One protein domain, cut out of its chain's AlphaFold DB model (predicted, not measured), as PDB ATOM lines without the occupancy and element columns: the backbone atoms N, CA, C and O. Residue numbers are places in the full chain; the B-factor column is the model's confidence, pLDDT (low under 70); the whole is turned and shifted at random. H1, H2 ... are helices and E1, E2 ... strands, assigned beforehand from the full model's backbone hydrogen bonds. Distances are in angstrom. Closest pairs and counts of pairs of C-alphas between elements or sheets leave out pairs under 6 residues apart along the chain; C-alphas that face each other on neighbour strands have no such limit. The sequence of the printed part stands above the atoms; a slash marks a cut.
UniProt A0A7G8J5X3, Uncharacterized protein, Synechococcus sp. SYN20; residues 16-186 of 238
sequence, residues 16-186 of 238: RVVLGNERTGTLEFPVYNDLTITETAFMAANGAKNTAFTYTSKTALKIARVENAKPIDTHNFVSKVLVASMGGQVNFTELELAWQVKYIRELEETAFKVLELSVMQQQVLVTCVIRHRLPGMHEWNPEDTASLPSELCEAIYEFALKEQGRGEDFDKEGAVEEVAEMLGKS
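AT A GLANCE: This is residues 16 to 186 of the 238 residues of an uncharacterized protein of Synechococcus sp. SYN20 (UniProt A0A7G8J5X3). One long helix, H5, makes the spine of an elongated, mostly helical domain, with a cluster of parts at each of its ends. At one end H7 crosses H5, H1 and H6 pack on it, and the strand hairpin E1 E2 sits beside H7; at the other end H2 runs beside H5, with H3 and H4 close by. H8 leads back from the H7 end to H3 without reaching H5, which leaves an open space between H5 and H8. The 171 printed residues hold two strands, E1 and E2, antiparallel, then eight helices, H1 to H8. The whole is only just loose, close to compact, with a radius of gyration of the C-alphas of 19.1 A and spans of 57 by 31 by 28 A.

HOW THE PARTS SIT: Start at the hairpin of E1, residues 16 to 21, and E2, residues 25 to 31, where N 19 and O 27 are 2.8 A apart, within hydrogen-bond range. Next look at H7, residues 150 to 164: its closest C-alpha to E1 is that of Leu 152, 5.4 A from Gly 20. H7 touches the hub H5, residues 104 to 133, about perpendicular at 77 degrees, closest at the C-alphas of Tyr 157 and Val 126, 5.4 A. H1, residues 37 to 46, touches H5 at Glu 39 and Cys 128, C-alphas 5.8 A apart, opposite ways at a steep tilt of 35.1 degrees, only just past shallow. H6, residues 142 to 146, touches H5 at Pro 142 and Thr 127, C-alphas 5.7 A apart. Toward the other end, H2, residues 52 to 67, touches H5 with residues 52 to 59 alone, at a shallow tilt of 13 degrees, opposite ways; the C-alphas of Ala 52 and Val 114 are closest, 5.2 A. H3, residues 71 to 85, touches H2 at His 75 and Ala 60, C-alphas 4.8 A apart. H4, residues 94 to 102, is close to H3 but not clearly touching, its Glu 96 C-alpha 6.7 A from that of Phe 77. H8, residues 172 to 184, touches H3 at Ala 180 and Val 83, C-alphas 6.8 A apart, and is apart from H5. In H1 to H8 every O i to N i+4 pair is within hydrogen-bond range.

IN THESE COORDINATES: Find C-alpha 16 at (-31.859, -7.846, 51.953), where E1 begins; E2 measures 19.1 A. H5 runs 43.3 A from C-alpha 104 at (-56.060, 27.686, 32.352) to C-alpha 133 at (-36.552, -0.745, 58.586). H2 measures 22.6 A, H3 21.2 A, H7 20.7 A and H8 18.9 A.

THE WHOLE: The C-alphas of Glu 22 and Asn 68 are the two farthest apart, 58.4 A. The printed part has no cut and no long link. Its mean pLDDT is 92.4; residues 184 to 186 are under 70.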
ATOM      1  N   ARG A  16     -32.292  -9.241  51.869       95.00
ATOM      2  CA  ARG A  16     -31.859  -7.846  51.953       95.00
ATOM      3  C   ARG A  16     -31.463  -7.305  50.589       95.00
ATOM      4  O   ARG A  16     -30.860  -8.013  49.789       95.00
ATOM      5  N   VAL A  17     -31.764  -6.031  50.362       96.12
ATOM      6  CA  VAL A  17     -31.430  -5.294  49.142       96.12
ATOM      7  C   VAL A  17     -30.582  -4.080  49.502       96.12
ATOM      8  O   VAL A  17     -30.891  -3.347  50.443       96.12
ATOM      9  N   VAL A  18     -29.509  -3.866  48.741       97.38
ATOM     10  CA  VAL A  18     -28.645  -2.687  48.860       97.38
ATOM     11  C   VAL A  18     -29.103  -1.634  47.857       97.38
ATOM     12  O   VAL A  18     -29.163  -1.901  46.660       97.38
ATOM     13  N   LEU A  19     -29.405  -0.437  48.349       96.81
ATOM     14  CA  LEU A  19     -29.828   0.720  47.562       96.81
ATOM     15  C   LEU A  19     -28.773   1.825  47.643       96.81
ATOM     16  O   LEU A  19     -28.135   2.002  48.681       96.81
ATOM     17  N   GLY A  20     -28.618   2.592  46.563       94.69
ATOM     18  CA  GLY A  20     -27.654   3.692  46.467       94.69
ATOM     19  C   GLY A  20     -26.350   3.319  45.757       94.69
ATOM     20  O   GLY A  20     -26.246   2.280  45.108       94.69
ATOM     21  N   ASN A  21     -25.356   4.204  45.830       94.81
ATOM     22  CA  ASN A  21     -24.063   4.042  45.160       94.81
ATOM     23  C   ASN A  21     -22.930   4.719  45.952       94.81
ATOM     24  O   ASN A  21     -23.162   5.332  46.990       94.81
ATOM     25  N   GLU A  22     -21.689   4.635  45.464       94.94
ATOM     26  CA  GLU A  22     -20.522   5.227  46.144       94.94
ATOM     27  C   GLU A  22     -20.626   6.750  46.339       94.94
ATOM     28  O   GLU A  22     -20.031   7.294  47.267       94.94
ATOM     29  N   ARG A  23     -21.390   7.448  45.487       95.06
ATOM     30  CA  ARG A  23     -21.555   8.906  45.549       95.06
ATOM     31  C   ARG A  23     -22.650   9.326  46.526       95.06
ATOM     32  O   ARG A  23     -22.481  10.322  47.222       95.06
ATOM     33  N   THR A  24     -23.775   8.618  46.547       93.56
ATOM     34  CA  THR A  24     -24.929   8.947  47.403       93.56
ATOM     35  C   THR A  24     -24.898   8.241  48.756       93.56
ATOM     36  O   THR A  24     -25.670   8.599  49.643       93.56
ATOM     37  N   GLY A  25     -23.985   7.282  48.927       94.75
ATOM     38  CA  GLY A  25     -23.987   6.332  50.031       94.75
ATOM     39  C   GLY A  25     -24.861   5.119  49.715       94.75
ATOM     40  O   GLY A  25     -25.738   5.165  48.852       94.75
ATOM     41  N   THR A  26     -24.608   4.017  50.419       96.19
ATOM     42  CA  THR A  26     -25.386   2.783  50.294       96.19
ATOM     43  C   THR A  26     -26.140   2.482  51.583       96.19
ATOM     44  O   THR A  26     -25.641   2.704  52.687       96.19
ATOM     45  N   LEU A  27     -27.361   1.975  51.435       97.06
ATOM     46  CA  LEU A  27     -28.239   1.553  52.523       97.06
ATOM     47  C   LEU A  27     -28.712   0.128  52.259       97.06
ATOM     48  O   LEU A  27     -28.983  -0.234  51.119       97.06
ATOM     49  N   GLU A  28     -28.829  -0.677  53.309       97.44
ATOM     50  CA  GLU A  28     -29.301  -2.056  53.212       97.44
ATOM     51  C   GLU A  28     -30.678  -2.176  53.871       97.44
ATOM     52  O   GLU A  28     -30.827  -1.914  55.067       97.44
ATOM     53  N   PHE A  29     -31.682  -2.570  53.089       96.94
ATOM     54  CA  PHE A  29     -33.061  -2.731  53.541       96.94
ATOM     55  C   PHE A  29     -33.460  -4.210  53.568       96.94
ATOM     56  O   PHE A  29     -33.153  -4.935  52.621       96.94
ATOM     57  N   PRO A  30     -34.173  -4.675  54.609       96.25
ATOM     58  CA  PRO A  30     -34.838  -5.969  54.575       96.25
ATOM     59  C   PRO A  30     -36.028  -5.944  53.602       96.25
ATOM     60  O   PRO A  30     -36.800  -4.978  53.568       96.25
ATOM     61  N   VAL A  31     -36.170  -7.026  52.839       94.88
ATOM     62  CA  VAL A  31     -37.268  -7.275  51.895       94.88
ATOM     63  C   VAL A  31     -38.375  -8.028  52.619       94.88
ATOM     64  O   VAL A  31     -38.123  -9.066  53.234       94.88
ATOM     65  N   TYR A  32     -39.599  -7.515  52.543       91.81
ATOM     66  CA  TYR A  32     -40.781  -8.147  53.128       91.81
ATOM     67  C   TYR A  32     -41.822  -8.537  52.076       91.81
ATOM     68  O   TYR A  32     -42.716  -9.316  52.407       91.81
ATOM     69  N   ASN A  33     -41.698  -8.065  50.827       91.44
ATOM     70  CA  ASN A  33     -42.705  -8.214  49.772       91.44
ATOM     71  C   ASN A  33     -44.099  -7.720  50.211       91.44
ATOM     72  O   ASN A  33     -45.113  -8.242  49.756       91.44
ATOM     73  N   ASP A  34     -44.147  -6.772  51.149       93.81
ATOM     74  CA  ASP A  34     -45.339  -6.023  51.553       93.81
ATOM     75  C   ASP A  34     -44.917  -4.855  52.461       93.81
ATOM     76  O   ASP A  34     -43.816  -4.833  53.031       93.81
ATOM     77  N   LEU A  35     -45.819  -3.896  52.666       93.50
ATOM     78  CA  LEU A  35     -45.707  -2.963  53.781       93.50
ATOM     79  C   LEU A  35     -46.153  -3.652  55.073       93.50
ATOM     80  O   LEU A  35     -47.211  -4.274  55.160       93.50
ATOM     81  N   THR A  36     -45.361  -3.502  56.128       94.31
ATOM     82  CA  THR A  36     -45.731  -3.983  57.461       94.31
ATOM     83  C   THR A  36     -46.918  -3.195  58.020       94.31
ATOM     84  O   THR A  36     -47.153  -2.041  57.670       94.31
ATOM     85  N   ILE A  37     -47.629  -3.774  58.994       94.12
ATOM     86  CA  ILE A  37     -48.773  -3.115  59.653       94.12
ATOM     87  C   ILE A  37     -48.383  -1.746  60.236       94.12
ATOM     88  O   ILE A  37     -49.153  -0.789  60.157       94.12
ATOM     89  N   THR A  38     -47.188  -1.640  60.821       94.81
ATOM     90  CA  THR A  38     -46.675  -0.378  61.371       94.81
ATOM     91  C   THR A  38     -46.420   0.658  60.287       94.81
ATOM     92  O   THR A  38     -46.733   1.829  60.490       94.81
ATOM     93  N   GLU A  39     -45.918   0.228  59.131       96.06
ATOM     94  CA  GLU A  39     -45.694   1.102  57.983       96.06
ATOM     95  C   GLU A  39     -47.025   1.587  57.401       96.06
ATOM     96  O   GLU A  39     -47.225   2.787  57.224       96.06
ATOM     97  N   THR A  40     -48.000   0.695  57.210       94.75
ATOM     98  CA  THR A  40     -49.346   1.078  56.755       94.75
ATOM     99  C   THR A  40     -50.016   2.061  57.720       94.75
ATOM    100  O   THR A  40     -50.623   3.041  57.288       94.75
ATOM    101  N   ALA A  41     -49.891   1.840  59.032       95.19
ATOM    102  CA  ALA A  41     -50.431   2.749  60.041       95.19
ATOM    103  C   ALA A  41     -49.744   4.124  60.005       95.19
ATOM    104  O   ALA A  41     -50.418   5.151  60.113       95.19
ATOM    105  N   PHE A  42     -48.423   4.158  59.810       95.00
ATOM    106  CA  PHE A  42     -47.671   5.401  59.652       95.00
ATOM    107  C   PHE A  42     -48.111   6.168  58.400       95.00
ATOM    108  O   PHE A  42     -48.380   7.368  58.490       95.00
ATOM    109  N   MET A  43     -48.253   5.480  57.263       93.75
ATOM    110  CA  MET A  43     -48.753   6.056  56.011       93.75
ATOM    111  C   MET A  43     -50.160   6.634  56.172       93.75
ATOM    112  O   MET A  43     -50.431   7.737  55.708       93.75
ATOM    113  N   ALA A  44     -51.053   5.933  56.873       91.31
ATOM    114  CA  ALA A  44     -52.405   6.422  57.134       91.31
ATOM    115  C   ALA A  44     -52.421   7.666  58.043       91.31
ATOM    116  O   ALA A  44     -53.250   8.554  57.854       91.31
ATOM    117  N   ALA A  45     -51.510   7.745  59.018       91.75
ATOM    118  CA  ALA A  45     -51.425   8.864  59.957       91.75
ATOM    119  C   ALA A  45     -50.753  10.115  59.365       91.75
ATOM    120  O   ALA A  45     -51.135  11.234  59.710       91.75
ATOM    121  N   ASN A  46     -49.764   9.928  58.487       90.44
ATOM    122  CA  ASN A  46     -48.955  11.008  57.906       90.44
ATOM    123  C   ASN A  46     -49.314  11.317  56.448       90.44
ATOM    124  O   ASN A  46     -48.768  12.244  55.854       90.44
ATOM    125  N   GLY A  47     -50.237  10.552  55.866       81.19
ATOM    126  CA  GLY A  47     -50.753  10.787  54.531       81.19
ATOM    127  C   GLY A  47     -51.451  12.140  54.405       81.19
ATOM    128  O   GLY A  47     -51.916  12.752  55.372       81.19
ATOM    129  N   ALA A  48     -51.550  12.615  53.166       79.50
ATOM    130  CA  ALA A  48     -52.221  13.867  52.873       79.50
ATOM    131  C   ALA A  48     -53.687  13.856  53.334       79.50
ATOM    132  O   ALA A  48     -54.466  12.990  52.937       79.50
ATOM    133  N   LYS A  49     -54.101  14.881  54.091       82.00
ATOM    134  CA  LYS A  49     -55.518  15.071  54.470       82.00
ATOM    135  C   LYS A  49     -56.429  15.274  53.257       82.00
ATOM    136  O   LYS A  49     -57.595  14.896  53.292       82.00
ATOM    137  N   ASN A  50     -55.902  15.913  52.213       84.62
ATOM    138  CA  ASN A  50     -56.588  16.111  50.945       84.62
ATOM    139  C   ASN A  50     -55.965  15.195  49.896       84.62
ATOM    140  O   ASN A  50     -54.745  15.131  49.775       84.62
ATOM    141  N   THR A  51     -56.805  14.539  49.109       89.31
ATOM    142  CA  THR A  51     -56.374  13.706  47.983       89.31
ATOM    143  C   THR A  51     -56.307  14.525  46.696       89.31
ATOM    144  O   THR A  51     -56.972  15.560  46.586       89.31
ATOM    145  N   ALA A  52     -55.575  14.037  45.688       90.44
ATOM    146  CA  ALA A  52     -55.609  14.613  44.340       90.44
ATOM    147  C   ALA A  52     -57.058  14.751  43.837       90.44
ATOM    148  O   ALA A  52     -57.463  15.827  43.402       90.44
ATOM    149  N   PHE A  53     -57.878  13.715  44.068       92.94
ATOM    150  CA  PHE A  53     -59.316  13.709  43.785       92.94
ATOM    151  C   PHE A  53     -60.079  14.892  44.406       92.94
ATOM    152  O   PHE A  53     -61.013  15.429  43.814       92.94
ATOM    153  N   THR A  54     -59.698  15.331  45.607       94.12
ATOM    154  CA  THR A  54     -60.356  16.463  46.275       94.12
ATOM    155  C   THR A  54     -60.091  17.773  45.536       94.12
ATOM    156  O   THR A  54     -61.002  18.591  45.389       94.12
ATOM    157  N   TYR A  55     -58.861  17.990  45.069       94.25
ATOM    158  CA  TYR A  55     -58.501  19.192  44.317       94.25
ATOM    159  C   TYR A  55     -59.107  19.176  42.912       94.25
ATOM    160  O   TYR A  55     -59.735  20.162  42.526       94.25
ATOM    161  N   THR A  56     -59.044  18.042  42.205       94.94
ATOM    162  CA  THR A  56     -59.694  17.894  40.891       94.94
ATOM    163  C   THR A  56     -61.196  18.129  40.980       94.94
ATOM    164  O   THR A  56     -61.748  18.902  40.198       94.94
ATOM    165  N   SER A  57     -61.856  17.551  41.985       96.56
ATOM    166  CA  SER A  57     -63.296  17.713  42.208       96.56
ATOM    167  C   SER A  57     -63.690  19.152  42.520       96.56
ATOM    168  O   SER A  57     -64.718  19.623  42.038       96.56
ATOM    169  N   LYS A  58     -62.890  19.887  43.305       96.75
ATOM    170  CA  LYS A  58     -63.163  21.303  43.605       96.75
ATOM    171  C   LYS A  58     -63.139  22.157  42.340       96.75
ATOM    172  O   LYS A  58     -64.055  22.957  42.135       96.75
ATOM    173  N   THR A  59     -62.136  21.961  41.491       97.31
ATOM    174  CA  THR A  59     -61.996  22.695  40.227       97.31
ATOM    175  C   THR A  59     -63.089  22.304  39.237       97.31
ATOM    176  O   THR A  59     -63.759  23.180  38.692       97.31
ATOM    177  N   ALA A  60     -63.374  21.007  39.102       97.62
ATOM    178  CA  ALA A  60     -64.467  20.504  38.277       97.62
ATOM    179  C   ALA A  60     -65.824  21.096  38.691       97.62
ATOM    180  O   ALA A  60     -66.546  21.638  37.860       97.62
ATOM    181  N   LEU A  61     -66.147  21.098  39.990       97.94
ATOM    182  CA  LEU A  61     -67.393  21.678  40.504       97.94
ATOM    183  C   LEU A  61     -67.499  23.187  40.259       97.94
ATOM    184  O   LEU A  61     -68.608  23.691  40.072       97.94
ATOM    185  N   LYS A  62     -66.380  23.919  40.272       97.62
ATOM    186  CA  LYS A  62     -66.363  25.346  39.923       97.62
ATOM    187  C   LYS A  62     -66.737  25.539  38.452       97.62
ATOM    188  O   LYS A  62     -67.639  26.326  38.172       97.62
ATOM    189  N   ILE A  63     -66.109  24.788  37.547       97.44
ATOM    190  CA  ILE A  63     -66.384  24.844  36.102       97.44
ATOM    191  C   ILE A  63     -67.833  24.432  35.818       97.44
ATOM    192  O   ILE A  63     -68.561  25.174  35.166       97.44
ATOM    193  N   ALA A  64     -68.298  23.318  36.395       98.00
ATOM    194  CA  ALA A  64     -69.660  22.809  36.214       98.00
ATOM    195  C   ALA A  64     -70.735  23.852  36.538       98.00
ATOM    196  O   ALA A  64     -71.710  23.991  35.806       98.00
ATOM    197  N   ARG A  65     -70.546  24.612  37.624       97.94
ATOM    198  CA  ARG A  65     -71.492  25.654  38.048       97.94
ATOM    199  C   ARG A  65     -71.519  26.850  37.104       97.94
ATOM    200  O   ARG A  65     -72.593  27.396  36.879       97.94
ATOM    201  N   VAL A  66     -70.364  27.276  36.594       97.69
ATOM    202  CA  VAL A  66     -70.270  28.449  35.707       97.69
ATOM    203  C   VAL A  66     -70.768  28.114  34.301       97.69
ATOM    204  O   VAL A  66     -71.439  28.931  33.683       97.69
ATOM    205  N   GLU A  67     -70.478  26.906  33.822       97.25
ATOM    206  CA  GLU A  67     -70.824  26.449  32.471       97.25
ATOM    207  C   GLU A  67     -72.181  25.734  32.395       97.25
ATOM    208  O   GLU A  67     -72.605  25.335  31.316       97.25
ATOM    209  N   ASN A  68     -72.864  25.553  33.532       96.44
ATOM    210  CA  ASN A  68     -74.092  24.758  33.647       96.44
ATOM    211  C   ASN A  68     -73.944  23.337  33.052       96.44
ATOM    212  O   ASN A  68     -74.844  22.814  32.395       96.44
ATOM    213  N   ALA A  69     -72.778  22.726  33.272       96.62
ATOM    214  CA  ALA A  69     -72.428  21.391  32.796       96.62
ATOM    215  C   ALA A  69     -72.604  20.335  33.900       96.62
ATOM    216  O   ALA A  69     -72.657  20.653  35.093       96.62
ATOM    217  N   LYS A  70     -72.670  19.050  33.525       97.06
ATOM    218  CA  LYS A  70     -72.736  17.964  34.513       97.06
ATOM    219  C   LYS A  70     -71.394  17.863  35.262       97.06
ATOM    220  O   LYS A  70     -70.350  17.811  34.612       97.06
ATOM    221  N   PRO A  71     -71.393  17.749  36.606       96.50
ATOM    222  CA  PRO A  71     -70.161  17.651  37.392       96.50
ATOM    223  C   PRO A  71     -69.213  16.529  36.954       96.50
ATOM    224  O   PRO A  71     -67.998  16.714  36.958       96.50
ATOM    225  N   ILE A  72     -69.761  15.381  36.549       95.94
ATOM    226  CA  ILE A  72     -68.961  14.232  36.112       95.94
ATOM    227  C   ILE A  72     -68.190  14.522  34.817       95.94
ATOM    228  O   ILE A  72     -67.001  14.227  34.742       95.94
ATOM    229  N   ASP A  73     -68.818  15.197  33.850       96.19
ATOM    230  CA  ASP A  73     -68.188  15.547  32.573       96.19
ATOM    231  C   ASP A  73     -67.043  16.542  32.802       96.19
ATOM    232  O   ASP A  73     -65.947  16.387  32.268       96.19
ATOM    233  N   THR A  74     -67.256  17.522  33.685       97.19
ATOM    234  CA  THR A  74     -66.201  18.473  34.063       97.19
ATOM    235  C   THR A  74     -65.076  17.833  34.869       97.19
ATOM    236  O   THR A  74     -63.933  18.260  34.750       97.19
ATOM    237  N   HIS A  75     -65.365  16.806  35.677       96.94
ATOM    238  CA  HIS A  75     -64.327  16.068  36.391       96.94
ATOM    239  C   HIS A  75     -63.457  15.293  35.405       96.94
ATOM    240  O   HIS A  75     -62.236  15.413  35.459       96.94
ATOM    241  N   ASN A  76     -64.071  14.580  34.458       95.81
ATOM    242  CA  ASN A  76     -63.349  13.875  33.397       95.81
ATOM    243  C   ASN A  76     -62.491  14.836  32.567       95.81
ATOM    244  O   ASN A  76     -61.335  14.530  32.294       95.81
ATOM    245  N   PHE A  77     -63.013  16.020  32.238       97.19
ATOM    246  CA  PHE A  77     -62.240  17.076  31.587       97.19
ATOM    247  C   PHE A  77     -61.002  17.484  32.405       97.19
ATOM    248  O   PHE A  77     -59.890  17.455  31.879       97.19
ATOM    249  N   VAL A  78     -61.159  17.813  33.693       97.31
ATOM    250  CA  VAL A  78     -60.025  18.194  34.557       97.31
ATOM    251  C   VAL A  78     -59.015  17.046  34.667       97.31
ATOM    252  O   VAL A  78     -57.813  17.279  34.564       97.31
ATOM    253  N   SER A  79     -59.479  15.802  34.808       95.19
ATOM    254  CA  SER A  79     -58.620  14.614  34.814       95.19
ATOM    255  C   SER A  79     -57.843  14.447  33.507       95.19
ATOM    256  O   SER A  79     -56.641  14.204  33.561       95.19
ATOM    257  N   LYS A  80     -58.475  14.643  32.340       95.44
ATOM    258  CA  LYS A  80     -57.786  14.619  31.038       95.44
ATOM    259  C   LYS A  80     -56.695  15.679  30.960       95.44
ATOM    260  O   LYS A  80     -55.603  15.376  30.500       95.44
ATOM    261  N   VAL A  81     -56.967  16.902  31.419       95.69
ATOM    262  CA  VAL A  81     -55.959  17.977  31.435       95.69
ATOM    263  C   VAL A  81     -54.749  17.580  32.282       95.69
ATOM    264  O   VAL A  81     -53.617  17.794  31.857       95.69
ATOM    265  N   LEU A  82     -54.969  16.952  33.440       93.62
ATOM    266  CA  LEU A  82     -53.873  16.468  34.280       93.62
ATOM    267  C   LEU A  82     -53.081  15.342  33.608       93.62
ATOM    268  O   LEU A  82     -51.856  15.415  33.570       93.62
ATOM    269  N   VAL A  83     -53.749  14.354  33.010       92.06
ATOM    270  CA  VAL A  83     -53.071  13.278  32.264       92.06
ATOM    271  C   VAL A  83     -52.264  13.840  31.088       92.06
ATOM    272  O   VAL A  83     -51.104  13.469  30.916       92.06
ATOM    273  N   ALA A  84     -52.816  14.803  30.342       92.31
ATOM    274  CA  ALA A  84     -52.106  15.500  29.268       92.31
ATOM    275  C   ALA A  84     -50.832  16.192  29.770       92.31
ATOM    276  O   ALA A  84     -49.789  16.130  29.122       92.31
ATOM    277  N   SER A  85     -50.903  16.834  30.942       90.50
ATOM    278  CA  SER A  85     -49.752  17.521  31.542       90.50
ATOM    279  C   SER A  85     -48.625  16.570  31.956       90.50
ATOM    280  O   SER A  85     -47.474  16.986  32.035       90.50
ATOM    281  N   MET A  86     -48.947  15.290  32.162       86.38
ATOM    282  CA  MET A  86     -47.991  14.222  32.458       86.38
ATOM    283  C   MET A  86     -47.484  13.506  31.193       86.38
ATOM    284  O   MET A  86     -46.796  12.498  31.297       86.38
ATOM    285  N   GLY A  87     -47.819  14.007  29.999       86.94
ATOM    286  CA  GLY A  87     -47.415  13.417  28.720       86.94
ATOM    287  C   GLY A  87     -48.351  12.325  28.195       86.94
ATOM    288  O   GLY A  87     -48.076  11.753  27.142       86.94
ATOM    289  N   GLY A  88     -49.466  12.052  28.879       87.94
ATOM    290  CA  GLY A  88     -50.476  11.114  28.399       87.94
ATOM    291  C   GLY A  88     -51.219  11.654  27.175       87.94
ATOM    292  O   GLY A  88     -51.556  12.839  27.098       87.94
ATOM    293  N   GLN A  89     -51.505  10.785  26.207       87.69
ATOM    294  CA  GLN A  89     -52.265  11.167  25.019       87.69
ATOM    295  C   GLN A  89     -53.762  11.186  25.331       87.69
ATOM    296  O   GLN A  89     -54.362  10.159  25.635       87.69
ATOM    297  N   VAL A  90     -54.385  12.362  25.240       91.50
ATOM    298  CA  VAL A  90     -55.825  12.527  25.464       91.50
ATOM    299  C   VAL A  90     -56.458  13.355  24.354       91.50
ATOM    300  O   VAL A  90     -55.863  14.297  23.833       91.50
ATOM    301  N   ASN A  91     -57.700  13.016  24.017       93.12
ATOM    302  CA  ASN A  91     -58.485  13.748  23.032       93.12
ATOM    303  C   ASN A  91     -59.435  14.729  23.726       93.12
ATOM    304  O   ASN A  91     -60.232  14.341  24.593       93.12
ATOM    305  N   PHE A  92     -59.373  15.990  23.299       94.88
ATOM    306  CA  PHE A  92     -60.276  17.048  23.738       94.88
ATOM    307  C   PHE A  92     -61.318  17.349  22.661       94.88
ATOM    308  O   PHE A  92     -61.014  17.444  21.474       94.88
ATOM    309  N   THR A  93     -62.562  17.519  23.088       96.19
ATOM    310  CA  THR A  93     -63.631  18.101  22.274       96.19
ATOM    311  C   THR A  93     -63.430  19.610  22.119       96.19
ATOM    312  O   THR A  93     -62.745  20.239  22.923       96.19
ATOM    313  N   GLU A  94     -64.074  20.229  21.126       96.44
ATOM    314  CA  GLU A  94     -64.011  21.688  20.928       96.44
ATOM    315  C   GLU A  94     -64.461  22.472  22.172       96.44
ATOM    316  O   GLU A  94     -63.859  23.484  22.530       96.44
ATOM    317  N   LEU A  95     -65.482  21.969  22.874       95.62
ATOM    318  CA  LEU A  95     -65.956  22.550  24.128       95.62
ATOM    319  C   LEU A  95     -64.897  22.454  25.236       95.62
ATOM    320  O   LEU A  95     -64.650  23.433  25.936       95.62
ATOM    321  N   GLU A  96     -64.249  21.295  25.384       96.94
ATOM    322  CA  GLU A  96     -63.178  21.101  26.368       96.94
ATOM    323  C   GLU A  96     -61.958  21.982  26.056       96.94
ATOM    324  O   GLU A  96     -61.379  22.552  26.976       96.94
ATOM    325  N   LEU A  97     -61.603  22.169  24.779       96.94
ATOM    326  CA  LEU A  97     -60.552  23.111  24.371       96.94
ATOM    327  C   LEU A  97     -60.915  24.554  24.751       96.94
ATOM    328  O   LEU A  97     -60.080  25.288  25.284       96.94
ATOM    329  N   ALA A  98     -62.173  24.958  24.549       97.25
ATOM    330  CA  ALA A  98     -62.648  26.273  24.974       97.25
ATOM    331  C   ALA A  98     -62.581  26.442  26.504       97.25
ATOM    332  O   ALA A  98     -62.139  27.486  26.995       97.25
ATOM    333  N   TRP A  99     -62.964  25.415  27.269       97.88
ATOM    334  CA  TRP A  99     -62.823  25.410  28.729       97.88
ATOM    335  C   TRP A  99     -61.362  25.449  29.176       97.88
ATOM    336  O   TRP A  99     -61.046  26.176  30.114       97.88
ATOM    337  N   GLN A 100     -60.465  24.732  28.501       96.94
ATOM    338  CA  GLN A 100     -59.040  24.722  28.823       96.94
ATOM    339  C   GLN A 100     -58.438  26.124  28.724       96.94
ATOM    340  O   GLN A 100     -57.771  26.566  29.656       96.94
ATOM    341  N   VAL A 101     -58.735  26.854  27.646       97.25
ATOM    342  CA  VAL A 101     -58.281  28.244  27.481       97.25
ATOM    343  C   VAL A 101     -58.911  29.158  28.536       97.25
ATOM    344  O   VAL A 101     -58.226  29.999  29.118       97.25
ATOM    345  N   LYS A 102     -60.209  28.987  28.816       98.00
ATOM    346  CA  LYS A 102     -60.950  29.834  29.762       98.00
ATOM    347  C   LYS A 102     -60.496  29.662  31.216       98.00
ATOM    348  O   LYS A 102     -60.468  30.648  31.949       98.00
ATOM    349  N   TYR A 103     -60.151  28.441  31.622       98.00
ATOM    350  CA  TYR A 103     -59.841  28.062  33.008       98.00
ATOM    351  C   TYR A 103     -58.373  27.680  33.221       98.00
ATOM    352  O   TYR A 103     -58.052  26.994  34.190       98.00
ATOM    353  N   ILE A 104     -57.470  28.103  32.327       97.25
ATOM    354  CA  ILE A 104     -56.060  27.686  32.352       97.25
ATOM    355  C   ILE A 104     -55.397  27.927  33.713       97.25
ATOM    356  O   ILE A 104     -54.720  27.044  34.221       97.25
ATOM    357  N   ARG A 105     -55.676  29.065  34.361       97.38
ATOM    358  CA  ARG A 105     -55.092  29.406  35.667       97.38
ATOM    359  C   ARG A 105     -55.561  28.465  36.772       97.38
ATOM    360  O   ARG A 105     -54.752  28.003  37.567       97.38
ATOM    361  N   GLU A 106     -56.857  28.173  36.829       97.31
ATOM    362  CA  GLU A 106     -57.407  27.219  37.793       97.31
ATOM    363  C   GLU A 106     -56.893  25.797  37.557       97.31
ATOM    364  O   GLU A 106     -56.658  25.054  38.513       97.31
ATOM    365  N   LEU A 107     -56.735  25.409  36.292       96.94
ATOM    366  CA  LEU A 107     -56.205  24.104  35.908       96.94
ATOM    367  C   LEU A 107     -54.728  23.978  36.300       96.94
ATOM    368  O   LEU A 107     -54.362  22.980  36.916       96.94
ATOM    369  N   GLU A 108     -53.914  25.001  36.036       95.94
ATOM    370  CA  GLU A 108     -52.512  25.072  36.464       95.94
ATOM    371  C   GLU A 108     -52.386  25.016  37.989       95.94
ATOM    372  O   GLU A 108     -51.635  24.197  38.513       95.94
ATOM    373  N   GLU A 109     -53.160  25.819  38.726       96.12
ATOM    374  CA  GLU A 109     -53.159  25.794  40.196       96.12
ATOM    375  C   GLU A 109     -53.515  24.400  40.735       96.12
ATOM    376  O   GLU A 109     -52.882  23.897  41.667       96.12
ATOM    377  N   THR A 110     -54.495  23.741  40.114       96.00
ATOM    378  CA  THR A 110     -54.881  22.368  40.463       96.00
ATOM    379  C   THR A 110     -53.747  21.387  40.181       96.00
ATOM    380  O   THR A 110     -53.445  20.559  41.040       96.00
ATOM    381  N   ALA A 111     -53.101  21.489  39.019       95.06
ATOM    382  CA  ALA A 111     -51.976  20.639  38.641       95.06
ATOM    383  C   ALA A 111     -50.808  20.786  39.624       95.06
ATOM    384  O   ALA A 111     -50.303  19.783  40.127       95.06
ATOM    385  N   PHE A 112     -50.451  22.020  39.996       94.94
ATOM    386  CA  PHE A 112     -49.424  22.275  41.008       94.94
ATOM    387  C   PHE A 112     -49.781  21.665  42.364       94.94
ATOM    388  O   PHE A 112     -48.923  21.057  42.999       94.94
ATOM    389  N   LYS A 113     -51.040  21.769  42.808       94.62
ATOM    390  CA  LYS A 113     -51.475  21.162  44.076       94.62
ATOM    391  C   LYS A 113     -51.446  19.638  44.046       94.62
ATOM    392  O   LYS A 113     -51.108  19.024  45.054       94.62
ATOM    393  N   VAL A 114     -51.792  19.025  42.917       93.19
ATOM    394  CA  VAL A 114     -51.692  17.570  42.741       93.19
ATOM    395  C   VAL A 114     -50.229  17.121  42.750       93.19
ATOM    396  O   VAL A 114     -49.917  16.135  43.414       93.19
ATOM    397  N   LEU A 115     -49.333  17.864  42.098       92.81
ATOM    398  CA  LEU A 115     -47.897  17.581  42.111       92.81
ATOM    399  C   LEU A 115     -47.289  17.732  43.516       92.81
ATOM    400  O   LEU A 115     -46.559  16.859  43.970       92.81
ATOM    401  N   GLU A 116     -47.635  18.799  44.240       92.56
ATOM    402  CA  GLU A 116     -47.210  19.013  45.633       92.56
ATOM    403  C   GLU A 116     -47.634  17.838  46.530       92.56
ATOM    404  O   GLU A 116     -46.844  17.328  47.325       92.56
ATOM    405  N   LEU A 117     -48.870  17.358  46.357       92.94
ATOM    406  CA  LEU A 117     -49.362  16.177  47.057       92.94
ATOM    407  C   LEU A 117     -48.593  14.904  46.698       92.94
ATOM    408  O   LEU A 117     -48.328  14.113  47.603       92.94
ATOM    409  N   SER A 118     -48.263  14.678  45.421       91.75
ATOM    410  CA  SER A 118     -47.559  13.456  45.013       91.75
ATOM    411  C   SER A 118     -46.140  13.423  45.579       91.75
ATOM    412  O   SER A 118     -45.732  12.400  46.123       91.75
ATOM    413  N   VAL A 119     -45.430  14.557  45.557       92.50
ATOM    414  CA  VAL A 119     -44.096  14.691  46.163       92.50
ATOM    415  C   VAL A 119     -44.160  14.435  47.667       92.50
ATOM    416  O   VAL A 119     -43.361  13.667  48.200       92.50
ATOM    417  N   MET A 120     -45.142  15.016  48.360       93.06
ATOM    418  CA  MET A 120     -45.321  14.783  49.793       93.06
ATOM    419  C   MET A 120     -45.626  13.307  50.094       93.06
ATOM    420  O   MET A 120     -45.074  12.744  51.033       93.06
ATOM    421  N   GLN A 121     -46.477  12.651  49.299       93.38
ATOM    422  CA  GLN A 121     -46.779  11.224  49.464       93.38
ATOM    423  C   GLN A 121     -45.549  10.339  49.229       93.38
ATOM    424  O   GLN A 121     -45.309   9.426  50.019       93.38
ATOM    425  N   GLN A 122     -44.746  10.643  48.206       94.44
ATOM    426  CA  GLN A 122     -43.468   9.979  47.953       94.44
ATOM    427  C   GLN A 122     -42.523  10.122  49.154       94.44
ATOM    428  O   GLN A 122     -41.986   9.126  49.637       94.44
ATOM    429  N   GLN A 123     -42.368  11.335  49.691       95.81
ATOM    430  CA  GLN A 123     -41.536  11.576  50.873       95.81
ATOM    431  C   GLN A 123     -42.036  10.810  52.096       95.81
ATOM    432  O   GLN A 123     -41.232  10.230  52.824       95.81
ATOM    433  N   VAL A 124     -43.350  10.775  52.332       96.44
ATOM    434  CA  VAL A 124     -43.939  10.027  53.453       96.44
ATOM    435  C   VAL A 124     -43.678   8.526  53.300       96.44
ATOM    436  O   VAL A 124     -43.317   7.889  54.289       96.44
ATOM    437  N   LEU A 125     -43.763   7.976  52.085       96.81
ATOM    438  CA  LEU A 125     -43.455   6.567  51.823       96.81
ATOM    439  C   LEU A 125     -41.976   6.241  52.067       96.81
ATOM    440  O   LEU A 125     -41.665   5.298  52.792       96.81
ATOM    441  N   VAL A 126     -41.060   7.057  51.543       97.94
ATOM    442  CA  VAL A 126     -39.613   6.893  51.775       97.94
ATOM    443  C   VAL A 126     -39.279   7.003  53.266       97.94
ATOM    444  O   VAL A 126     -38.590   6.144  53.819       97.94
ATOM    445  N   THR A 127     -39.835   8.012  53.943       98.19
ATOM    446  CA  THR A 127     -39.698   8.210  55.397       98.19
ATOM    447  C   THR A 127     -40.159   6.977  56.158       98.19
ATOM    448  O   THR A 127     -39.483   6.538  57.084       98.19
ATOM    449  N   CYS A 128     -41.302   6.414  55.768       97.75
ATOM    450  CA  CYS A 128     -41.888   5.244  56.398       97.75
ATOM    451  C   CYS A 128     -40.919   4.055  56.373       97.75
ATOM    452  O   CYS A 128     -40.627   3.475  57.421       97.75
ATOM    453  N   VAL A 129     -40.367   3.737  55.200       97.56
ATOM    454  CA  VAL A 129     -39.438   2.612  55.030       97.56
ATOM    455  C   VAL A 129     -38.131   2.848  55.794       97.56
ATOM    456  O   VAL A 129     -37.681   1.964  56.522       97.56
ATOM    457  N   ILE A 130     -37.544   4.047  55.716       98.06
ATOM    458  CA  ILE A 130     -36.327   4.393  56.472       98.06
ATOM    459  C   ILE A 130     -36.562   4.238  57.977       98.06
ATOM    460  O   ILE A 130     -35.811   3.537  58.658       98.06
ATOM    461  N   ARG A 131     -37.627   4.861  58.489       97.75
ATOM    462  CA  ARG A 131     -37.932   4.936  59.921       97.75
ATOM    463  C   ARG A 131     -38.158   3.565  60.547       97.75
ATOM    464  O   ARG A 131     -37.758   3.341  61.689       97.75
ATOM    465  N   HIS A 132     -38.832   2.672  59.825       97.06
ATOM    466  CA  HIS A 132     -39.242   1.373  60.355       97.06
ATOM    467  C   HIS A 132     -38.257   0.242  60.062       97.06
ATOM    468  O   HIS A 132     -38.224  -0.719  60.831       97.06
ATOM    469  N   ARG A 133     -37.442   0.349  59.005       96.31
ATOM    470  CA  ARG A 133     -36.552  -0.745  58.586       96.31
ATOM    471  C   ARG A 133     -35.080  -0.522  58.909       96.31
ATOM    472  O   ARG A 133     -34.366  -1.508  59.094       96.31
ATOM    473  N   LEU A 134     -34.609   0.724  59.004       96.62
ATOM    474  CA  LEU A 134     -33.200   0.992  59.306       96.62
ATOM    475  C   LEU A 134     -32.945   1.098  60.819       96.62
ATOM    476  O   LEU A 134     -33.674   1.789  61.540       96.62
ATOM    477  N   PRO A 135     -31.886   0.446  61.337       95.31
ATOM    478  CA  PRO A 135     -31.586   0.461  62.761       95.31
ATOM    479  C   PRO A 135     -31.235   1.877  63.232       95.31
ATOM    480  O   PRO A 135     -30.374   2.542  62.666       95.31
ATOM    481  N   GLY A 136     -31.895   2.328  64.301       96.25
ATOM    482  CA  GLY A 136     -31.670   3.650  64.895       96.25
ATOM    483  C   GLY A 136     -32.485   4.789  64.272       96.25
ATOM    484  O   GLY A 136     -32.596   5.836  64.900       96.25
ATOM    485  N   MET A 137     -33.159   4.580  63.137       97.62
ATOM    486  CA  MET A 137     -33.863   5.644  62.396       97.62
ATOM    487  C   MET A 137     -35.297   5.918  62.874       97.62
ATOM    488  O   MET A 137     -36.076   6.577  62.200       97.62
ATOM    489  N   HIS A 138     -35.654   5.461  64.070       95.88
ATOM    490  CA  HIS A 138     -36.989   5.618  64.650       95.88
ATOM    491  C   HIS A 138     -37.474   7.067  64.825       95.88
ATOM    492  O   HIS A 138     -38.671   7.261  65.014       95.88
ATOM    493  N   GLU A 139     -36.590   8.067  64.783       96.56
ATOM    494  CA  GLU A 139     -36.947   9.492  64.849       96.56
ATOM    495  C   GLU A 139     -37.017  10.160  63.464       96.56
ATOM    496  O   GLU A 139     -37.521  11.278  63.368       96.56
ATOM    497  N   TRP A 140     -36.621   9.451  62.398       97.50
ATOM    498  CA  TRP A 140     -36.577   9.956  61.023       97.50
ATOM    499  C   TRP A 140     -37.945  10.452  60.553       97.50
ATOM    500  O   TRP A 140     -38.963   9.762  60.719       97.50
ATOM    501  N   ASN A 141     -37.980  11.648  59.980       96.06
ATOM    502  CA  ASN A 141     -39.201  12.356  59.611       96.06
ATOM    503  C   ASN A 141     -39.174  12.828  58.134       96.06
ATOM    504  O   ASN A 141     -38.154  12.698  57.453       96.06
ATOM    505  N   PRO A 142     -40.297  13.344  57.595       94.12
ATOM    506  CA  PRO A 142     -40.350  13.793  56.201       94.12
ATOM    507  C   PRO A 142     -39.392  14.940  55.844       94.12
ATOM    508  O   PRO A 142     -38.954  15.015  54.698       94.12
ATOM    509  N   GLU A 143     -39.042  15.812  56.794       94.88
ATOM    510  CA  GLU A 143     -38.080  16.902  56.577       94.88
ATOM    511  C   GLU A 143     -36.662  16.345  56.389       94.88
ATOM    512  O   GLU A 143     -35.942  16.793  55.495       94.88
ATOM    513  N   ASP A 144     -36.299  15.302  57.143       97.31
ATOM    514  CA  ASP A 144     -35.029  14.590  56.961       97.31
ATOM    515  C   ASP A 144     -34.965  13.963  55.559       97.31
ATOM    516  O   ASP A 144     -33.978  14.118  54.835       97.31
ATOM    517  N   THR A 145     -36.052  13.318  55.123       97.12
ATOM    518  CA  THR A 145     -36.168  12.725  53.780       97.12
ATOM    519  C   THR A 145     -36.014  13.760  52.666       97.12
ATOM    520  O   THR A 145     -35.407  13.465  51.639       97.12
ATOM    521  N   ALA A 146     -36.513  14.984  52.858       95.38
ATOM    522  CA  ALA A 146     -36.368  16.063  51.882       95.38
ATOM    523  C   ALA A 146     -34.906  16.505  51.671       95.38
ATOM    524  O   ALA A 146     -34.595  17.103  50.643       95.38
ATOM    525  N   SER A 147     -34.013  16.203  52.620       96.12
ATOM    526  CA  SER A 147     -32.579  16.504  52.525       96.12
ATOM    527  C   SER A 147     -31.751  15.414  51.830       96.12
ATOM    528  O   SER A 147     -30.564  15.622  51.564       96.12
ATOM    529  N   LEU A 148     -32.352  14.258  51.519       96.38
ATOM    530  CA  LEU A 148     -31.650  13.154  50.868       96.38
ATOM    531  C   LEU A 148     -31.243  13.501  49.426       96.38
ATOM    532  O   LEU A 148     -31.975  14.203  48.723       96.38
ATOM    533  N   PRO A 149     -30.120  12.945  48.928       96.88
ATOM    534  CA  PRO A 149     -29.802  12.998  47.508       96.88
ATOM    535  C   PRO A 149     -30.960  12.442  46.671       96.88
ATOM    536  O   PRO A 149     -31.450  11.347  46.953       96.88
ATOM    537  N   SER A 150     -31.360  13.170  45.621       95.38
ATOM    538  CA  SER A 150     -32.526  12.820  44.789       95.38
ATOM    539  C   SER A 150     -32.482  11.374  44.293       95.38
ATOM    540  O   SER A 150     -33.469  10.662  44.410       95.38
ATOM    541  N   GLU A 151     -31.319  10.917  43.819       95.75
ATOM    542  CA  GLU A 151     -31.131   9.550  43.313       95.75
ATOM    543  C   GLU A 151     -31.321   8.477  44.394       95.75
ATOM    544  O   GLU A 151     -31.836   7.398  44.117       95.75
ATOM    545  N   LEU A 152     -30.918   8.756  45.638       97.12
ATOM    546  CA  LEU A 152     -31.117   7.820  46.744       97.12
ATOM    547  C   LEU A 152     -32.585   7.803  47.184       97.12
ATOM    548  O   LEU A 152     -33.136   6.737  47.435       97.12
ATOM    549  N   CYS A 153     -33.221   8.974  47.248       97.19
ATOM    550  CA  CYS A 153     -34.645   9.091  47.552       97.19
ATOM    551  C   CYS A 153     -35.499   8.341  46.515       97.19
ATOM    552  O   CYS A 153     -36.412   7.607  46.886       97.19
ATOM    553  N   GLU A 154     -35.162   8.467  45.231       96.06
ATOM    554  CA  GLU A 154     -35.812   7.746  44.135       96.06
ATOM    555  C   GLU A 154     -35.610   6.231  44.246       96.06
ATOM    556  O   GLU A 154     -36.593   5.497  44.230       96.06
ATOM    557  N   ALA A 155     -34.381   5.758  44.480       96.81
ATOM    558  CA  ALA A 155     -34.112   4.328  44.652       96.81
ATOM    559  C   ALA A 155     -34.893   3.712  45.831       96.81
ATOM    560  O   ALA A 155     -35.423   2.606  45.725       96.81
ATOM    561  N   ILE A 156     -34.996   4.429  46.957       97.88
ATOM    562  CA  ILE A 156     -35.790   3.980  48.113       97.88
ATOM    563  C   ILE A 156     -37.284   4.017  47.792       97.88
ATOM    564  O   ILE A 156     -38.019   3.120  48.202       97.88
ATOM    565  N   TYR A 157     -37.744   5.029  47.058       96.94
ATOM    566  CA  TYR A 157     -39.138   5.129  46.643       96.94
ATOM    567  C   TYR A 157     -39.542   3.974  45.720       96.94
ATOM    568  O   TYR A 157     -40.579   3.357  45.942       96.94
ATOM    569  N   GLU A 158     -38.714   3.631  44.733       95.50
ATOM    570  CA  GLU A 158     -38.957   2.496  43.832       95.50
ATOM    571  C   GLU A 158     -38.970   1.165  44.578       95.50
ATOM    572  O   GLU A 158     -39.873   0.352  44.377       95.50
ATOM    573  N   PHE A 159     -38.029   0.973  45.506       96.31
ATOM    574  CA  PHE A 159     -38.049  -0.169  46.415       96.31
ATOM    575  C   PHE A 159     -39.356  -0.234  47.221       96.31
ATOM    576  O   PHE A 159     -39.983  -1.288  47.305       96.31
ATOM    577  N   ALA A 160     -39.810   0.891  47.774       96.06
ATOM    578  CA  ALA A 160     -41.042   0.946  48.555       96.06
ATOM    579  C   ALA A 160     -42.298   0.662  47.712       96.06
ATOM    580  O   ALA A 160     -43.213  -0.008  48.191       96.06
ATOM    581  N   LEU A 161     -42.342   1.134  46.461       94.50
ATOM    582  CA  LEU A 161     -43.417   0.811  45.518       94.50
ATOM    583  C   LEU A 161     -43.444  -0.682  45.193       94.50
ATOM    584  O   LEU A 161     -44.519  -1.281  45.195       94.50
ATOM    585  N   LYS A 162     -42.276  -1.291  44.970       94.19
ATOM    586  CA  LYS A 162     -42.151  -2.735  44.739       94.19
ATOM    587  C   LYS A 162     -42.653  -3.540  45.935       94.19
ATOM    588  O   LYS A 162     -43.419  -4.483  45.764       94.19
ATOM    589  N   GLU A 163     -42.298  -3.134  47.151       94.25
ATOM    590  CA  GLU A 163     -42.818  -3.753  48.374       94.25
ATOM    591  C   GLU A 163     -44.343  -3.622  48.461       94.25
ATOM    592  O   GLU A 163     -45.030  -4.611  48.700       94.25
ATOM    593  N   GLN A 164     -44.899  -2.439  48.185       90.81
ATOM    594  CA  GLN A 164     -46.350  -2.222  48.164       90.81
ATOM    595  C   GLN A 164     -47.063  -3.068  47.087       90.81
ATOM    596  O   GLN A 164     -48.206  -3.483  47.285       90.81
ATOM    597  N   GLY A 165     -46.388  -3.344  45.970       86.38
ATOM    598  CA  GLY A 165     -46.830  -4.216  44.879       86.38
ATOM    599  C   GLY A 165     -46.575  -5.709  45.105       86.38
ATOM    600  O   GLY A 165     -46.656  -6.485  44.161       86.38
ATOM    601  N   ARG A 166     -46.258  -6.138  46.333       86.50
ATOM    602  CA  ARG A 166     -45.945  -7.538  46.678       86.50
ATOM    603  C   ARG A 166     -44.722  -8.124  45.970       86.50
ATOM    604  O   ARG A 166     -44.659  -9.327  45.719       86.50
ATOM    605  N   GLY A 167     -43.745  -7.280  45.660       76.06
ATOM    606  CA  GLY A 167     -42.522  -7.670  44.964       76.06
ATOM    607  C   GLY A 167     -42.640  -7.663  43.438       76.06
ATOM    608  O   GLY A 167     -41.655  -7.977  42.769       76.06
ATOM    609  N   GLU A 168     -43.795  -7.299  42.878       77.50
ATOM    610  CA  GLU A 168     -43.957  -7.096  41.436       77.50
ATOM    611  C   GLU A 168     -43.389  -5.731  41.021       77.50
ATOM    612  O   GLU A 168     -43.520  -4.736  41.741       77.50
ATOM    613  N   ASP A 169     -42.719  -5.687  39.868       75.69
ATOM    614  CA  ASP A 169     -42.186  -4.434  39.338       75.69
ATOM    615  C   ASP A 169     -43.352  -3.538  38.892       75.69
ATOM    616  O   ASP A 169     -44.237  -3.958  38.144       75.69
ATOM    617  N   PHE A 170     -43.366  -2.296  39.378       73.00
ATOM    618  CA  PHE A 170     -44.409  -1.331  39.047       73.00
ATOM    619  C   PHE A 170     -44.162  -0.732  37.655       73.00
ATOM    620  O   PHE A 170     -43.222   0.044  37.473       73.00
ATOM    621  N   ASP A 171     -45.019  -1.068  36.690       76.69
ATOM    622  CA  ASP A 171     -45.014  -0.485  35.344       76.69
ATOM    623  C   ASP A 171     -45.621   0.931  35.369       76.69
ATOM    624  O   ASP A 171     -46.842   1.119  35.326       76.69
ATOM    625  N   LYS A 172     -44.749   1.940  35.500       72.88
ATOM    626  CA  LYS A 172     -45.139   3.359  35.556       72.88
ATOM    627  C   LYS A 172     -45.785   3.795  34.241       72.88
ATOM    628  O   LYS A 172     -46.793   4.504  34.261       72.88
ATOM    629  N   GLU A 173     -45.203   3.397  33.117       74.25
ATOM    630  CA  GLU A 173     -45.643   3.770  31.777       74.25
ATOM    631  C   GLU A 173     -47.005   3.150  31.444       74.25
ATOM    632  O   GLU A 173     -47.919   3.874  31.037       74.25
ATOM    633  N   GLY A 174     -47.179   1.851  31.705       72.50
ATOM    634  CA  GLY A 174     -48.446   1.150  31.490       72.50
ATOM    635  C   GLY A 174     -49.598   1.732  32.313       72.50
ATOM    636  O   GLY A 174     -50.706   1.895  31.801       72.50
ATOM    637  N   ALA A 175     -49.338   2.148  33.557       75.50
ATOM    638  CA  ALA A 175     -50.357   2.760  34.412       75.50
ATOM    639  C   ALA A 175     -50.878   4.105  33.865       75.50
ATOM    640  O   ALA A 175     -52.069   4.408  33.979       75.50
ATOM    641  N   VAL A 176     -50.012   4.930  33.263       76.44
ATOM    642  CA  VAL A 176     -50.429   6.206  32.653       76.44
ATOM    643  C   VAL A 176     -51.249   5.960  31.386       76.44
ATOM    644  O   VAL A 176     -52.260   6.638  31.172       76.44
ATOM    645  N   GLU A 177     -50.850   4.984  30.569       76.19
ATOM    646  CA  GLU A 177     -51.562   4.606  29.345       76.19
ATOM    647  C   GLU A 177     -52.953   4.031  29.647       76.19
ATOM    648  O   GLU A 177     -53.943   4.479  29.066       76.19
ATOM    649  N   GLU A 178     -53.069   3.136  30.632       78.50
ATOM    650  CA  GLU A 178     -54.352   2.556  31.050       78.50
ATOM    651  C   GLU A 178     -55.344   3.637  31.509       78.50
ATOM    652  O   GLU A 178     -56.507   3.660  31.088       78.50
ATOM    653  N   VAL A 179     -54.884   4.593  32.323       78.62
ATOM    654  CA  VAL A 179     -55.723   5.710  32.781       78.62
ATOM    655  C   VAL A 179     -56.143   6.601  31.608       78.62
ATOM    656  O   VAL A 179     -57.305   7.019  31.539       78.62
ATOM    657  N   ALA A 180     -55.237   6.878  30.666       76.12
ATOM    658  CA  ALA A 180     -55.552   7.653  29.467       76.12
ATOM    659  C   ALA A 180     -56.619   6.956  28.605       76.12
ATOM    660  O   ALA A 180     -57.583   7.599  28.173       76.12
ATOM    661  N   GLU A 181     -56.519   5.638  28.424       79.25
ATOM    662  CA  GLU A 181     -57.524   4.853  27.707       79.25
ATOM    663  C   GLU A 181     -58.896   4.880  28.388       79.25
ATOM    664  O   GLU A 181     -59.921   5.066  27.720       79.25
ATOM    665  N   MET A 182     -58.947   4.707  29.713       77.56
ATOM    666  CA  MET A 182     -60.204   4.736  30.472       77.56
ATOM    667  C   MET A 182     -60.914   6.089  30.346       77.56
ATOM    668  O   MET A 182     -62.138   6.137  30.200       77.56
ATOM    669  N   LEU A 183     -60.155   7.187  30.342       75.69
ATOM    670  CA  LEU A 183     -60.689   8.537  30.138       75.69
ATOM    671  C   LEU A 183     -61.110   8.806  28.683       75.69
ATOM    672  O   LEU A 183     -61.935   9.689  28.438       75.69
ATOM    673  N   GLY A 184     -60.572   8.057  27.716       64.38
ATOM    674  CA  GLY A 184     -60.964   8.114  26.304       64.38
ATOM    675  C   GLY A 184     -62.259   7.358  25.984       64.38
ATOM    676  O   GLY A 184     -63.010   7.774  25.101       64.38
ATOM    677  N   LYS A 185     -62.562   6.278  26.716       66.19
ATOM    678  CA  LYS A 185     -63.712   5.383  26.458       66.19
ATOM    679  C   LYS A 185     -65.058   5.897  27.001       66.19
ATOM    680  O   LYS A 185     -66.091   5.287  26.740       66.19
ATOM    681  N   SER A 186     -65.105   7.029  27.710       51.00
ATOM    682  CA  SER A 186     -66.312   7.493  28.422       51.00
ATOM    683  C   SER A 186     -67.414   8.136  27.553       51.00
ATOM    684  O   SER A 186     -68.287   8.819  28.089       51.00
TER     685      SER A 186